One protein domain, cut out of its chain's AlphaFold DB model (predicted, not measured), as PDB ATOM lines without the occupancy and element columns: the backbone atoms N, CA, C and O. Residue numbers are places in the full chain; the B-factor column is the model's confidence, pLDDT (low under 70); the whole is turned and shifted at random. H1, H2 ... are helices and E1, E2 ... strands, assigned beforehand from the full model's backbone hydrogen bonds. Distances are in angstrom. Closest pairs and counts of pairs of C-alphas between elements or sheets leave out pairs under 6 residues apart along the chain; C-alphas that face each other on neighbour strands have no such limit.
ATOM      1  N   GLU A   8      16.947 -63.273 -23.714       92.62
ATOM      2  CA  GLU A   8      15.819 -62.995 -22.820       92.62
ATOM      3  C   GLU A   8      15.599 -61.494 -22.603       92.62
ATOM      4  O   GLU A   8      14.465 -61.035 -22.663       92.62
ATOM      5  N   VAL A   9      16.672 -60.711 -22.459       91.69
ATOM      6  CA  VAL A   9      16.604 -59.250 -22.330       91.69
ATOM      7  C   VAL A   9      16.277 -58.608 -23.676       91.69
ATOM      8  O   VAL A   9      15.457 -57.694 -23.737       91.69
ATOM      9  N   LEU A  10      16.895 -59.088 -24.761       95.06
ATOM     10  CA  LEU A  10      16.694 -58.538 -26.104       95.06
ATOM     11  C   LEU A  10      15.238 -58.657 -26.566       95.06
ATOM     12  O   LEU A  10      14.705 -57.700 -27.122       95.06
ATOM     13  N   ARG A  11      14.564 -59.774 -26.265       95.69
ATOM     14  CA  ARG A  11      13.142 -59.986 -26.597       95.69
ATOM     15  C   ARG A  11      12.192 -58.992 -25.927       95.69
ATOM     16  O   ARG A  11      11.096 -58.776 -26.434       95.69
ATOM     17  N   HIS A  12      12.595 -58.393 -24.808       94.81
ATOM     18  CA  HIS A  12      11.805 -57.388 -24.092       94.81
ATOM     19  C   HIS A  12      12.240 -55.946 -24.392       94.81
ATOM     20  O   HIS A  12      11.605 -54.999 -23.925       94.81
ATOM     21  N   ALA A  13      13.316 -55.746 -25.155       96.25
ATOM     22  CA  ALA A  13      13.839 -54.421 -25.441       96.25
ATOM     23  C   ALA A  13      13.017 -53.717 -26.532       96.25
ATOM     24  O   ALA A  13      12.893 -54.214 -27.646       96.25
ATOM     25  N   SER A  14      12.541 -52.497 -26.256       96.88
ATOM     26  CA  SER A  14      11.857 -51.666 -27.265       96.88
ATOM     27  C   SER A  14      12.783 -51.178 -28.386       96.88
ATOM     28  O   SER A  14      12.317 -50.753 -29.437       96.88
ATOM     29  N   PHE A  15      14.096 -51.201 -28.152       97.25
ATOM     30  CA  PHE A  15      15.114 -50.833 -29.128       97.25
ATOM     31  C   PHE A  15      16.420 -51.577 -28.824       97.25
ATOM     32  O   PHE A  15      16.838 -51.657 -27.661       97.25
ATOM     33  N   VAL A  16      17.077 -52.100 -29.862       97.75
ATOM     34  CA  VAL A  16      18.359 -52.817 -29.780       97.75
ATOM     35  C   VAL A  16      19.364 -52.149 -30.712       97.75
ATOM     36  O   VAL A  16      19.067 -51.924 -31.880       97.75
ATOM     37  N   GLY A  17      20.553 -51.826 -30.203       96.25
ATOM     38  CA  GLY A  17      21.586 -51.163 -30.996       96.25
ATOM     39  C   GLY A  17      22.890 -50.945 -30.236       96.25
ATOM     40  O   GLY A  17      22.965 -51.170 -29.025       96.25
ATOM     41  N   SER A  18      23.922 -50.506 -30.960       95.56
ATOM     42  CA  SER A  18      25.212 -50.115 -30.378       95.56
ATOM     43  C   SER A  18      25.056 -48.948 -29.399       95.56
ATOM     44  O   SER A  18      24.050 -48.240 -29.414       95.56
ATOM     45  N   THR A  19      26.072 -48.683 -28.579       94.38
ATOM     46  CA  THR A  19      26.072 -47.528 -27.663       94.38
ATOM     47  C   THR A  19      25.762 -46.206 -28.370       94.38
ATOM     48  O   THR A  19      24.967 -45.416 -27.865       94.38
ATOM     49  N   ALA A  20      26.323 -45.985 -29.562       94.69
ATOM     50  CA  ALA A  20      26.032 -44.798 -30.367       94.69
ATOM     51  C   ALA A  20      24.557 -44.750 -30.803       94.69
ATOM     52  O   ALA A  20      23.894 -43.731 -30.631       94.69
ATOM     53  N   ALA A  21      24.012 -45.875 -31.274       96.31
ATOM     54  CA  ALA A  21      22.609 -45.962 -31.667       96.31
ATOM     55  C   ALA A  21      21.655 -45.749 -30.477       96.31
ATOM     56  O   ALA A  21      20.615 -45.114 -30.631       96.31
ATOM     57  N   LEU A  22      22.011 -46.239 -29.282       96.50
ATOM     58  CA  LEU A  22      21.254 -45.992 -28.052       96.50
ATOM     59  C   LEU A  22      21.242 -44.500 -27.695       96.50
ATOM     60  O   LEU A  22      20.178 -43.965 -27.388       96.50
ATOM     61  N   LEU A  23      22.393 -43.822 -27.771       96.31
ATOM     62  CA  LEU A  23      22.485 -42.377 -27.539       96.31
ATOM     63  C   LEU A  23      21.568 -41.608 -28.500       96.31
ATOM     64  O   LEU A  23      20.734 -40.821 -28.053       96.31
ATOM     65  N   ASP A  24      21.642 -41.898 -29.798       96.50
ATOM     66  CA  ASP A  24      20.828 -41.220 -30.811       96.50
ATOM     67  C   ASP A  24      19.328 -41.510 -30.658       96.50
ATOM     68  O   ASP A  24      18.492 -40.622 -30.848       96.50
ATOM     69  N   TYR A  25      18.976 -42.744 -30.288       96.50
ATOM     70  CA  TYR A  25      17.593 -43.138 -30.036       96.50
ATOM     71  C   TYR A  25      16.984 -42.341 -28.879       96.50
ATOM     72  O   TYR A  25      15.863 -41.844 -28.995       96.50
ATOM     73  N   THR A  26      17.720 -42.175 -27.776       94.88
ATOM     74  CA  THR A  26      17.210 -41.451 -26.601       94.88
ATOM     75  C   THR A  26      16.948 -39.976 -26.880       94.88
ATOM     76  O   THR A  26      15.988 -39.433 -26.340       94.88
ATOM     77  N   VAL A  27      17.712 -39.345 -27.777       95.88
ATOM     78  CA  VAL A  27      17.471 -37.961 -28.219       95.88
ATOM     79  C   VAL A  27      16.175 -37.860 -29.023       95.88
ATOM     80  O   VAL A  27      15.325 -37.023 -28.719       95.88
ATOM     81  N   LYS A  28      15.998 -38.739 -30.016       96.25
ATOM     82  CA  LYS A  28      14.867 -38.703 -30.962       96.25
ATOM     83  C   LYS A  28      13.550 -39.194 -30.358       96.25
ATOM     84  O   LYS A  28      12.483 -38.795 -30.815       96.25
ATOM     85  N   SER A  29      13.611 -40.078 -29.365       96.12
ATOM     86  CA  SER A  29      12.419 -40.672 -28.763       96.12
ATOM     87  C   SER A  29      11.624 -39.649 -27.933       96.12
ATOM     88  O   SER A  29      12.222 -38.920 -27.134       96.12
ATOM     89  N   PRO A  30      10.280 -39.615 -28.043       95.81
ATOM     90  CA  PRO A  30       9.434 -38.748 -27.221       95.81
ATOM     91  C   PRO A  30       9.324 -39.217 -25.758       95.81
ATOM     92  O   PRO A  30       8.858 -38.464 -24.901       95.81
ATOM     93  N   SER A  31       9.739 -40.453 -25.455       97.00
ATOM     94  CA  SER A  31       9.685 -41.016 -24.104       97.00
ATOM     95  C   SER A  31      10.542 -40.214 -23.123       97.00
ATOM     96  O   SER A  31      11.619 -39.736 -23.473       97.00
ATOM     97  N   GLN A  32      10.068 -40.096 -21.882       96.94
ATOM     98  CA  GLN A  32      10.760 -39.361 -20.816       96.94
ATOM     99  C   GLN A  32      11.636 -40.249 -19.933       96.94
ATOM    100  O   GLN A  32      12.537 -39.738 -19.279       96.94
ATOM    101  N   SER A  33      11.406 -41.563 -19.935       97.62
ATOM    102  CA  SER A  33      12.128 -42.510 -19.084       97.62
ATOM    103  C   SER A  33      12.628 -43.697 -19.893       97.62
ATOM    104  O   SER A  33      11.896 -44.234 -20.725       97.62
ATOM    105  N   PHE A  34      13.861 -44.129 -19.624       97.19
ATOM    106  CA  PHE A  34      14.507 -45.235 -20.327       97.19
ATOM    107  C   PHE A  34      15.158 -46.198 -19.345       97.19
ATOM    108  O   PHE A  34      15.929 -45.784 -18.484       97.19
ATOM    109  N   ILE A  35      14.905 -47.493 -19.533       95.56
ATOM    110  CA  ILE A  35      15.695 -48.554 -18.910       95.56
ATOM    111  C   ILE A  35      16.817 -48.922 -19.882       95.56
ATOM    112  O   ILE A  35      16.568 -49.339 -21.015       95.56
ATOM    113  N   VAL A  36      18.061 -48.749 -19.448       95.19
ATOM    114  CA  VAL A  36      19.244 -48.866 -20.301       95.19
ATOM    115  C   VAL A  36      20.036 -50.108 -19.905       95.19
ATOM    116  O   VAL A  36      20.716 -50.141 -18.882       95.19
ATOM    117  N   ALA A  37      19.951 -51.143 -20.738       94.06
ATOM    118  CA  ALA A  37      20.696 -52.390 -20.573       94.06
ATOM    119  C   ALA A  37      22.021 -52.350 -21.347       94.06
ATOM    120  O   ALA A  37      22.067 -52.711 -22.525       94.06
ATOM    121  N   THR A  38      23.066 -51.841 -20.687       92.75
ATOM    122  CA  THR A  38      24.479 -51.831 -21.112       92.75
ATOM    123  C   THR A  38      25.368 -51.365 -19.937       92.75
ATOM    124  O   THR A  38      24.914 -51.354 -18.787       92.75
ATOM    125  N   GLU A  39      26.623 -50.990 -20.193       91.81
ATOM    126  CA  GLU A  39      27.515 -50.376 -19.203       91.81
ATOM    127  C   GLU A  39      26.969 -49.003 -18.751       91.81
ATOM    128  O   GLU A  39      26.609 -48.174 -19.591       91.81
ATOM    129  N   PRO A  40      26.892 -48.724 -17.436       90.12
ATOM    130  CA  PRO A  40      26.176 -47.558 -16.921       90.12
ATOM    131  C   PRO A  40      26.897 -46.226 -17.164       90.12
ATOM    132  O   PRO A  40      26.289 -45.173 -17.016       90.12
ATOM    133  N   GLY A  41      28.173 -46.231 -17.557       90.25
ATOM    134  CA  GLY A  41      28.915 -45.014 -17.883       90.25
ATOM    135  C   GLY A  41      28.319 -44.235 -19.054       90.25
ATOM    136  O   GLY A  41      28.537 -43.030 -19.141       90.25
ATOM    137  N   ILE A  42      27.519 -44.878 -19.910       94.44
ATOM    138  CA  ILE A  42      26.864 -44.191 -21.029       94.44
ATOM    139  C   ILE A  42      25.719 -43.276 -20.573       94.44
ATOM    140  O   ILE A  42      25.353 -42.366 -21.314       94.44
ATOM    141  N   LEU A  43      25.161 -43.492 -19.371       94.44
ATOM    142  CA  LEU A  43      24.040 -42.700 -18.846       94.44
ATOM    143  C   LEU A  43      24.430 -41.232 -18.679       94.44
ATOM    144  O   LEU A  43      23.637 -40.360 -19.007       94.44
ATOM    145  N   TYR A  44      25.671 -40.961 -18.272       95.00
ATOM    146  CA  TYR A  44      26.187 -39.595 -18.178       95.00
ATOM    147  C   TYR A  44      26.084 -38.848 -19.517       95.00
ATOM    148  O   TYR A  44      25.637 -37.704 -19.585       95.00
ATOM    149  N   GLU A  45      26.463 -39.509 -20.613       96.19
ATOM    150  CA  GLU A  45      26.379 -38.915 -21.948       96.19
ATOM    151  C   GLU A  45      24.921 -38.817 -22.434       96.19
ATOM    152  O   GLU A  45      24.561 -37.848 -23.102       96.19
ATOM    153  N   MET A  46      24.058 -39.770 -22.063       96.19
ATOM    154  CA  MET A  46      22.616 -39.700 -22.335       96.19
ATOM    155  C   MET A  46      21.962 -38.492 -21.654       96.19
ATOM    156  O   MET A  46      21.261 -37.727 -22.315       96.19
ATOM    157  N   GLU A  47      22.239 -38.275 -20.369       96.25
ATOM    158  CA  GLU A  47      21.755 -37.126 -19.594       96.25
ATOM    159  C   GLU A  47      22.229 -35.805 -20.201       96.25
ATOM    160  O   GLU A  47      21.446 -34.866 -20.345       96.25
ATOM    161  N   LYS A  48      23.492 -35.747 -20.636       96.62
ATOM    162  CA  LYS A  48      24.059 -34.569 -21.297       96.62
ATOM    163  C   LYS A  48      23.373 -34.252 -22.630       96.62
ATOM    164  O   LYS A  48      23.164 -33.082 -22.943       96.62
ATOM    165  N   ARG A  49      23.033 -35.270 -23.426       96.38
ATOM    166  CA  ARG A  49      22.372 -35.100 -24.736       96.38
ATOM    167  C   ARG A  49      20.863 -34.895 -24.639       96.38
ATOM    168  O   ARG A  49      20.263 -34.371 -25.571       96.38
ATOM    169  N   SER A  50      20.239 -35.357 -23.563       94.38
ATOM    170  CA  SER A  50      18.791 -35.309 -23.343       94.38
ATOM    171  C   SER A  50      18.480 -34.829 -21.923       94.38
ATOM    172  O   SER A  50      17.959 -35.603 -21.111       94.38
ATOM    173  N   PRO A  51      18.792 -33.558 -21.605       93.38
ATOM    174  CA  PRO A  51      18.555 -33.016 -20.275       93.38
ATOM    175  C   PRO A  51      17.060 -33.073 -19.934       93.38
ATOM    176  O   PRO A  51      16.211 -32.721 -20.751       93.38
ATOM    177  N   GLY A  52      16.741 -33.536 -18.725       93.00
ATOM    178  CA  GLY A  52      15.366 -33.672 -18.228       93.00
ATOM    179  C   GLY A  52      14.725 -35.045 -18.451       93.00
ATOM    180  O   GLY A  52      13.704 -35.333 -17.830       93.00
ATOM    181  N   LYS A  53      15.327 -35.920 -19.266       97.38
ATOM    182  CA  LYS A  53      14.903 -37.324 -19.358       97.38
ATOM    183  C   LYS A  53      15.526 -38.146 -18.227       97.38
ATOM    184  O   LYS A  53      16.600 -37.830 -17.726       97.38
ATOM    185  N   THR A  54      14.840 -39.211 -17.826       97.56
ATOM    186  CA  THR A  54      15.257 -40.114 -16.750       97.56
ATOM    187  C   THR A  54      15.882 -41.377 -17.333       97.56
ATOM    188  O   THR A  54      15.252 -42.083 -18.124       97.56
ATOM    189  N   PHE A  55      17.099 -41.705 -16.905       96.50
ATOM    190  CA  PHE A  55      17.808 -42.904 -17.344       96.50
ATOM    191  C   PHE A  55      18.038 -43.851 -16.168       96.50
ATOM    192  O   PHE A  55      18.624 -43.483 -15.156       96.50
ATOM    193  N   ILE A  56      17.556 -45.085 -16.301       94.31
ATOM    194  CA  ILE A  56      17.599 -46.111 -15.259       94.31
ATOM    195  C   ILE A  56      18.511 -47.237 -15.755       94.31
ATOM    196  O   ILE A  56      18.197 -47.860 -16.773       94.31
ATOM    197  N   PRO A  57      19.636 -47.526 -15.083       92.81
ATOM    198  CA  PRO A  57      20.501 -48.621 -15.493       92.81
ATOM    199  C   PRO A  57      19.805 -49.960 -15.227       92.81
ATOM    200  O   PRO A  57      19.275 -50.188 -14.138       92.81
ATOM    201  N   ALA A  58      19.808 -50.859 -16.211       91.31
ATOM    202  CA  ALA A  58      19.305 -52.212 -15.997       91.31
ATOM    203  C   ALA A  58      20.301 -53.016 -15.139       91.31
ATOM    204  O   ALA A  58      21.511 -52.939 -15.386       91.31
ATOM    205  N   PRO A  59      19.827 -53.810 -14.161       84.44
ATOM    206  CA  PRO A  59      20.705 -54.663 -13.376       84.44
ATOM    207  C   PRO A  59      21.307 -55.774 -14.243       84.44
ATOM    208  O   PRO A  59      20.663 -56.270 -15.169       84.44
ATOM    209  N   LYS A  60      22.540 -56.189 -13.930       74.31
ATOM    210  CA  LYS A  60      23.186 -57.323 -14.613       74.31
ATOM    211  C   LYS A  60      22.618 -58.661 -14.140       74.31
ATOM    212  O   LYS A  60      22.246 -59.488 -14.968       74.31
ATOM    213  N   ASP A  61      22.566 -58.870 -12.827       73.44
ATOM    214  CA  ASP A  61      21.934 -60.028 -12.194       73.44
ATOM    215  C   ASP A  61      21.469 -59.689 -10.754       73.44
ATOM    216  O   ASP A  61      21.865 -58.646 -10.220       73.44
ATOM    217  N   PRO A  62      20.622 -60.522 -10.113       66.94
ATOM    218  CA  PRO A  62      20.104 -60.258  -8.765       66.94
ATOM    219  C   PRO A  62      21.168 -60.191  -7.654       66.94
ATOM    220  O   PRO A  62      20.972 -59.488  -6.667       66.94
ATOM    221  N   ALA A  63      22.280 -60.915  -7.793       70.69
ATOM    222  CA  ALA A  63      23.384 -60.958  -6.835       70.69
ATOM    223  C   ALA A  63      24.439 -59.864  -7.098       70.69
ATOM    224  O   ALA A  63      25.112 -59.406  -6.175       70.69
ATOM    225  N   ASN A  64      24.571 -59.411  -8.345       68.69
ATOM    226  CA  ASN A  64      25.414 -58.301  -8.755       68.69
ATOM    227  C   ASN A  64      24.638 -57.346  -9.676       68.69
ATOM    228  O   ASN A  64      24.713 -57.440 -10.906       68.69
ATOM    229  N   PRO A  65      23.934 -56.356  -9.103       69.50
ATOM    230  CA  PRO A  65      23.117 -55.436  -9.886       69.50
ATOM    231  C   PRO A  65      23.962 -54.484 -10.745       69.50
ATOM    232  O   PRO A  65      23.427 -53.793 -11.605       69.50
ATOM    233  N   ARG A  66      25.286 -54.427 -10.549       70.06
ATOM    234  CA  ARG A  66      26.163 -53.485 -11.248       70.06
ATOM    235  C   ARG A  66      26.648 -54.079 -12.568       70.06
ATOM    236  O   ARG A  66      27.533 -54.930 -12.591       70.06
ATOM    237  N   SER A  67      26.166 -53.542 -13.688       80.81
ATOM    238  CA  SER A  67      26.693 -53.798 -15.040       80.81
ATOM    239  C   SER A  67      28.007 -53.047 -15.341       80.81
ATOM    240  O   SER A  67      28.315 -52.742 -16.489       80.81
ATOM    241  N   VAL A  68      28.801 -52.736 -14.310       85.69
ATOM    242  CA  VAL A  68      30.028 -51.935 -14.429       85.69
ATOM    243  C   VAL A  68      31.171 -52.784 -14.982       85.69
ATOM    244  O   VAL A  68      31.539 -53.803 -14.397       85.69
ATOM    245  N   CYS A  69      31.788 -52.323 -16.070       88.44
ATOM    246  CA  CYS A  69      33.025 -52.898 -16.591       88.44
ATOM    247  C   CYS A  69      34.221 -52.399 -15.767       88.44
ATOM    248  O   CYS A  69      34.603 -51.231 -15.858       88.44
ATOM    249  N   THR A  70      34.814 -53.268 -14.946       89.31
ATOM    250  CA  THR A  70      35.910 -52.891 -14.036       89.31
ATOM    251  C   THR A  70      37.156 -52.436 -14.793       89.31
ATOM    252  O   THR A  70      37.803 -51.481 -14.370       89.31
ATOM    253  N   GLN A  71      37.445 -53.041 -15.947       92.12
ATOM    254  CA  GLN A  71      38.556 -52.677 -16.828       92.12
ATOM    255  C   GLN A  71      38.410 -51.243 -17.352       92.12
ATOM    256  O   GLN A  71      39.370 -50.478 -17.309       92.12
ATOM    257  N   MET A  72      37.205 -50.822 -17.754       91.69
ATOM    258  CA  MET A  72      36.973 -49.438 -18.195       91.69
ATOM    259  C   MET A  72      37.224 -48.415 -17.080       91.69
ATOM    260  O   MET A  72      37.655 -47.299 -17.363       91.69
ATOM    261  N   LYS A  73      36.987 -48.782 -15.812       92.50
ATOM    262  CA  LYS A  73      37.202 -47.893 -14.655       92.50
ATOM    263  C   LYS A  73      38.651 -47.866 -14.161       92.50
ATOM    264  O   LYS A  73      38.954 -47.138 -13.221       92.50
ATOM    265  N   GLN A  74      39.561 -48.611 -14.791       94.69
ATOM    266  CA  GLN A  74      40.989 -48.531 -14.470       94.69
ATOM    267  C   GLN A  74      41.627 -47.217 -14.932       94.69
ATOM    268  O   GLN A  74      42.682 -46.850 -14.400       94.69
ATOM    269  N   ASN A  75      41.000 -46.519 -15.885       95.56
ATOM    270  CA  ASN A  75      41.423 -45.211 -16.369       95.56
ATOM    271  C   ASN A  75      40.951 -44.115 -15.405       95.56
ATOM    272  O   ASN A  75      39.753 -43.928 -15.203       95.56
ATOM    273  N   THR A  76      41.900 -43.384 -14.821       96.88
ATOM    274  CA  THR A  76      41.651 -42.267 -13.895       96.88
ATOM    275  C   THR A  76      42.258 -40.978 -14.447       96.88
ATOM    276  O   THR A  76      43.149 -41.028 -15.297       96.88
ATOM    277  N   LEU A  77      41.810 -39.817 -13.951       97.88
ATOM    278  CA  LEU A  77      42.369 -38.518 -14.357       97.88
ATOM    279  C   LEU A  77      43.873 -38.418 -14.069       97.88
ATOM    280  O   LEU A  77      44.622 -37.919 -14.901       97.88
ATOM    281  N   GLU A  78      44.324 -38.949 -12.932       98.06
ATOM    282  CA  GLU A  78      45.743 -39.005 -12.571       98.06
ATOM    283  C   GLU A  78      46.552 -39.856 -13.559       98.06
ATOM    284  O   GLU A  78      47.575 -39.406 -14.071       98.06
ATOM    285  N   LYS A  79      46.074 -41.063 -13.895       97.31
ATOM    286  CA  LYS A  79      46.745 -41.921 -14.882       97.31
ATOM    287  C   LYS A  79      46.766 -41.285 -16.265       97.31
ATOM    288  O   LYS A  79      47.767 -41.405 -16.961       97.31
ATOM    289  N   LEU A  80      45.691 -40.600 -16.655       97.56
ATOM    290  CA  LEU A  80      45.634 -39.866 -17.917       97.56
ATOM    291  C   LEU A  80      46.661 -38.727 -17.939       97.56
ATOM    292  O   LEU A  80      47.399 -38.591 -18.912       97.56
ATOM    293  N   TYR A  81      46.751 -37.950 -16.858       98.06
ATOM    294  CA  TYR A  81      47.768 -36.912 -16.697       98.06
ATOM    295  C   TYR A  81      49.184 -37.490 -16.821       98.06
ATOM    296  O   TYR A  81      49.959 -37.038 -17.665       98.06
ATOM    297  N   LEU A  82      49.499 -38.540 -16.059       98.25
ATOM    298  CA  LEU A  82      50.804 -39.205 -16.111       98.25
ATOM    299  C   LEU A  82      51.100 -39.786 -17.497       98.25
ATOM    300  O   LEU A  82      52.229 -39.684 -17.970       98.25
ATOM    301  N   CYS A  83      50.093 -40.338 -18.177       97.94
ATOM    302  CA  CYS A  83      50.232 -40.848 -19.537       97.94
ATOM    303  C   CYS A  83      50.620 -39.747 -20.530       97.94
ATOM    304  O   CYS A  83      51.460 -39.974 -21.402       97.94
ATOM    305  N   MET A  84      50.047 -38.547 -20.393       97.25
ATOM    306  CA  MET A  84      50.383 -37.404 -21.246       97.25
ATOM    307  C   MET A  84      51.779 -36.849 -20.949       97.25
ATOM    308  O   MET A  84      52.519 -36.558 -21.888       97.25
ATOM    309  N   VAL A  85      52.142 -36.732 -19.667       98.12
ATOM    310  CA  VAL A  85      53.455 -36.228 -19.227       98.12
ATOM    311  C   VAL A  85      54.574 -37.178 -19.643       98.12
ATOM    312  O   VAL A  85      55.554 -36.756 -20.249       98.12
ATOM    313  N   ASN A  86      54.409 -38.471 -19.367       97.88
ATOM    314  CA  ASN A  86      55.456 -39.471 -19.566       97.88
ATOM    315  C   ASN A  86      55.437 -40.101 -20.964       97.88
ATOM    316  O   ASN A  86      56.342 -40.865 -21.293       97.88
ATOM    317  N   ARG A  87      54.396 -39.832 -21.769       96.62
ATOM    318  CA  ARG A  87      54.153 -40.479 -23.074       96.62
ATOM    319  C   ARG A  87      54.185 -42.012 -22.993       96.62
ATOM    320  O   ARG A  87      54.642 -42.683 -23.914       96.62
ATOM    321  N   SER A  88      53.692 -42.566 -21.887       95.88
ATOM    322  CA  SER A  88      53.698 -43.999 -21.590       95.88
ATOM    323  C   SER A  88      52.375 -44.445 -20.942       95.88
ATOM    324  O   SER A  88      51.713 -43.627 -20.306       95.88
ATOM    325  N   PRO A  89      51.962 -45.720 -21.079       95.19
ATOM    326  CA  PRO A  89      52.649 -46.795 -21.792       95.19
ATOM    327  C   PRO A  89      52.521 -46.669 -23.316       95.19
ATOM    328  O   PRO A  89      51.452 -46.368 -23.842       95.19
ATOM    329  N   ALA A  90      53.618 -46.939 -24.026       95.06
ATOM    330  CA  ALA A  90      53.563 -47.165 -25.464       95.06
ATOM    331  C   ALA A  90      52.972 -48.557 -25.728       95.06
ATOM    332  O   ALA A  90      53.356 -49.532 -25.081       95.06
ATOM    333  N   ILE A  91      52.039 -48.644 -26.674       96.31
ATOM    334  CA  ILE A  91      51.481 -49.921 -27.123       96.31
ATOM    335  C   ILE A  91      52.264 -50.345 -28.362       96.31
ATOM    336  O   ILE A  91      52.117 -49.744 -29.425       96.31
ATOM    337  N   THR A  92      53.087 -51.380 -28.218       96.06
ATOM    338  CA  THR A  92      53.832 -51.981 -29.328       96.06
ATOM    339  C   THR A  92      53.130 -53.260 -29.763       96.06
ATOM    340  O   THR A  92      52.794 -54.102 -28.932       96.06
ATOM    341  N   VAL A  93      52.913 -53.408 -31.067       97.25
ATOM    342  CA  VAL A  93      52.329 -54.604 -31.683       97.25
ATOM    343  C   VAL A  93      53.348 -55.147 -32.678       97.25
ATOM    344  O   VAL A  93      53.968 -54.363 -33.391       97.25
ATOM    345  N   ASP A  94      53.534 -56.468 -32.711       98.31
ATOM    346  CA  ASP A  94      54.392 -57.122 -33.705       98.31
ATOM    347  C   ASP A  94      53.933 -56.787 -35.133       98.31
ATOM    348  O   ASP A  94      52.731 -56.770 -35.409       98.31
ATOM    349  N   GLU A  95      54.873 -56.522 -36.043       98.06
ATOM    350  CA  GLU A  95      54.542 -56.000 -37.374       98.06
ATOM    351  C   GLU A  95      53.742 -57.005 -38.210       98.06
ATOM    352  O   GLU A  95      52.755 -56.629 -38.846       98.06
ATOM    353  N   ASN A  96      54.081 -58.297 -38.141       98.38
ATOM    354  CA  ASN A  96      53.341 -59.327 -38.872       98.38
ATOM    355  C   ASN A  96      51.909 -59.446 -38.335       98.38
ATOM    356  O   ASN A  96      50.950 -59.551 -39.108       98.38
ATOM    357  N   LEU A  97      51.745 -59.384 -37.007       98.31
ATOM    358  CA  LEU A  97      50.426 -59.364 -36.375       98.31
ATOM    359  C   LEU A  97      49.632 -58.108 -36.760       98.31
ATOM    360  O   LEU A  97      48.448 -58.209 -37.088       98.31
ATOM    361  N   ARG A  98      50.271 -56.933 -36.754       98.25
ATOM    362  CA  ARG A  98      49.656 -55.652 -37.127       98.25
ATOM    363  C   ARG A  98      49.150 -55.687 -38.568       98.25
ATOM    364  O   ARG A  98      48.010 -55.294 -38.819       98.25
ATOM    365  N   GLU A  99      49.958 -56.171 -39.508       98.38
ATOM    366  CA  GLU A  99      49.569 -56.316 -40.912       98.38
ATOM    367  C   GLU A  99      48.413 -57.293 -41.105       98.38
ATOM    368  O   GLU A  99      47.462 -56.996 -41.834       98.38
ATOM    369  N   ALA A 100      48.471 -58.449 -40.440       98.25
ATOM    370  CA  ALA A 100      47.423 -59.455 -40.518       98.25
ATOM    371  C   ALA A 100      46.096 -58.936 -39.948       98.25
ATOM    372  O   ALA A 100      45.062 -59.078 -40.602       98.25
ATOM    373  N   ALA A 101      46.123 -58.282 -38.781       98.12
ATOM    374  CA  ALA A 101      44.942 -57.711 -38.133       98.12
ATOM    375  C   ALA A 101      44.356 -56.518 -38.908       98.12
ATOM    376  O   ALA A 101      43.142 -56.311 -38.907       98.12
ATOM    377  N   LEU A 102      45.189 -55.754 -39.622       98.00
ATOM    378  CA  LEU A 102      44.740 -54.605 -40.410       98.00
ATOM    379  C   LEU A 102      43.847 -55.009 -41.595       98.00
ATOM    380  O   LEU A 102      42.938 -54.259 -41.951       98.00
ATOM    381  N   LYS A 103      44.076 -56.180 -42.203       98.12
ATOM    382  CA  LYS A 103      43.312 -56.664 -43.370       98.12
ATOM    383  C   LYS A 103      41.797 -56.773 -43.101       98.12
ATOM    384  O   LYS A 103      41.044 -56.114 -43.821       98.12
ATOM    385  N   PRO A 104      41.316 -57.534 -42.094       98.00
ATOM    386  CA  PRO A 104      39.883 -57.628 -41.816       98.00
ATOM    387  C   PRO A 104      39.286 -56.301 -41.334       98.00
ATOM    388  O   PRO A 104      38.154 -55.993 -41.693       98.00
ATOM    389  N   ILE A 105      40.041 -55.477 -40.593       97.50
ATOM    390  CA  ILE A 105      39.573 -54.156 -40.139       97.50
ATOM    391  C   ILE A 105      39.306 -53.237 -41.336       97.50
ATOM    392  O   ILE A 105      38.238 -52.632 -41.417       97.50
ATOM    393  N   LYS A 106      40.239 -53.160 -42.297       97.31
ATOM    394  CA  LYS A 106      40.034 -52.388 -43.532       97.31
ATOM    395  C   LYS A 106      38.823 -52.892 -44.305       97.31
ATOM    396  O   LYS A 106      37.999 -52.084 -44.716       97.31
ATOM    397  N   LYS A 107      38.669 -54.215 -44.426       97.56
ATOM    398  CA  LYS A 107      37.524 -54.792 -45.132       97.56
ATOM    399  C   LYS A 107      36.189 -54.458 -44.463       97.56
ATOM    400  O   LYS A 107      35.237 -54.118 -45.154       97.56
ATOM    401  N   MET A 108      36.132 -54.507 -43.130       97.12
ATOM    402  CA  MET A 108      34.959 -54.096 -42.354       97.12
ATOM    403  C   MET A 108      34.600 -52.627 -42.620       97.12
ATOM    404  O   MET A 108      33.429 -52.321 -42.840       97.12
ATOM    405  N   LEU A 109      35.591 -51.728 -42.639       96.25
ATOM    406  CA  LEU A 109      35.374 -50.302 -42.904       96.25
ATOM    407  C   LEU A 109      34.890 -50.038 -44.338       96.25
ATOM    408  O   LEU A 109      33.960 -49.262 -44.516       96.25
ATOM    409  N   GLU A 110      35.455 -50.720 -45.340       96.31
ATOM    410  CA  GLU A 110      34.999 -50.642 -46.742       96.31
ATOM    411  C   GLU A 110      33.532 -51.060 -46.919       96.31
ATOM    412  O   GLU A 110      32.856 -50.563 -47.811       96.31
ATOM    413  N   MET A 111      33.050 -51.993 -46.094       95.44
ATOM    414  CA  MET A 111      31.679 -52.511 -46.154       95.44
ATOM    415  C   MET A 111      30.675 -51.693 -45.332       95.44
ATOM    416  O   MET A 111      29.475 -51.900 -45.483       95.44
ATOM    417  N   SER A 112      31.156 -50.833 -44.432       85.00
ATOM    418  CA  SER A 112      30.323 -50.063 -43.493       85.00
ATOM    419  C   SER A 112      30.182 -48.585 -43.880       85.00
ATOM    420  O   SER A 112      29.561 -47.833 -43.127       85.00
TER     421      SER A 112
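Overview. This is residues 8 to 112 of the 113 residues of the protein "Quinolinate synthase" of Chlorobaculum parvum (UniProt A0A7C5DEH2). A small head, in which two short parallel strands, E1 and E2, lie side by side with H2 packed on them and H1 on H2, continues into a long arm. The arm is residues 58 to 76 and then H3 and H4; it makes a wide open hook, with H4 standing free of the head. The printed part has 105 residues, with four named helices and two named strands in the order H1 E1 H2 E2 H3 H4, and its class is mostly helix. It is loose, with a radius of gyration of the C-alphas of 18.5 A and spans of 48 by 39 by 31 A.

Arrangement. H1, residues 19 to 28, touches H2, residues 42 to 49; their closest C-alphas, those of Leu 23 and Met 46, are 5.9 A apart. They run the same way at a shallow tilt of 34 degrees, only just short of steep. E1, residues 33 to 36, and E2, residues 54 to 57, are parallel neighbours at 21 degrees, with N 36 and O 56 2.8 A apart, within hydrogen-bond range. E1, H2 and E2 form a strand-helix-strand unit, two parallel neighbour strands with a helix between them along the chain, with a right-handed crossover. The closest C-alphas of H2 and E2, those of Leu 43 and Phe 55, are 6.4 A apart. H3, residues 77 to 86, and H4, residues 95 to 112, are apart and touch no helix. Every O i to N i+4 pair is within hydrogen-bond range in H1, H2 and H3; in H4, 11 of 14 are.

Along the chain. H1 begins at C-alpha 19 (26.072, -47.528, -27.663) and is 14.6 A long. H3 is 14.1 A long. H4 is 25.7 A long and ends at C-alpha 112 (30.323, -50.063, -43.493).

Size, cuts and confidence. The two C-alphas farthest apart, those of Gln 32 and Asn 96, are 50.4 A apart. The printed part has no cut. The link from E2 to H3, 19 residues, is long. pLDDT is under 70 at residue 62 and residues 64 to 65.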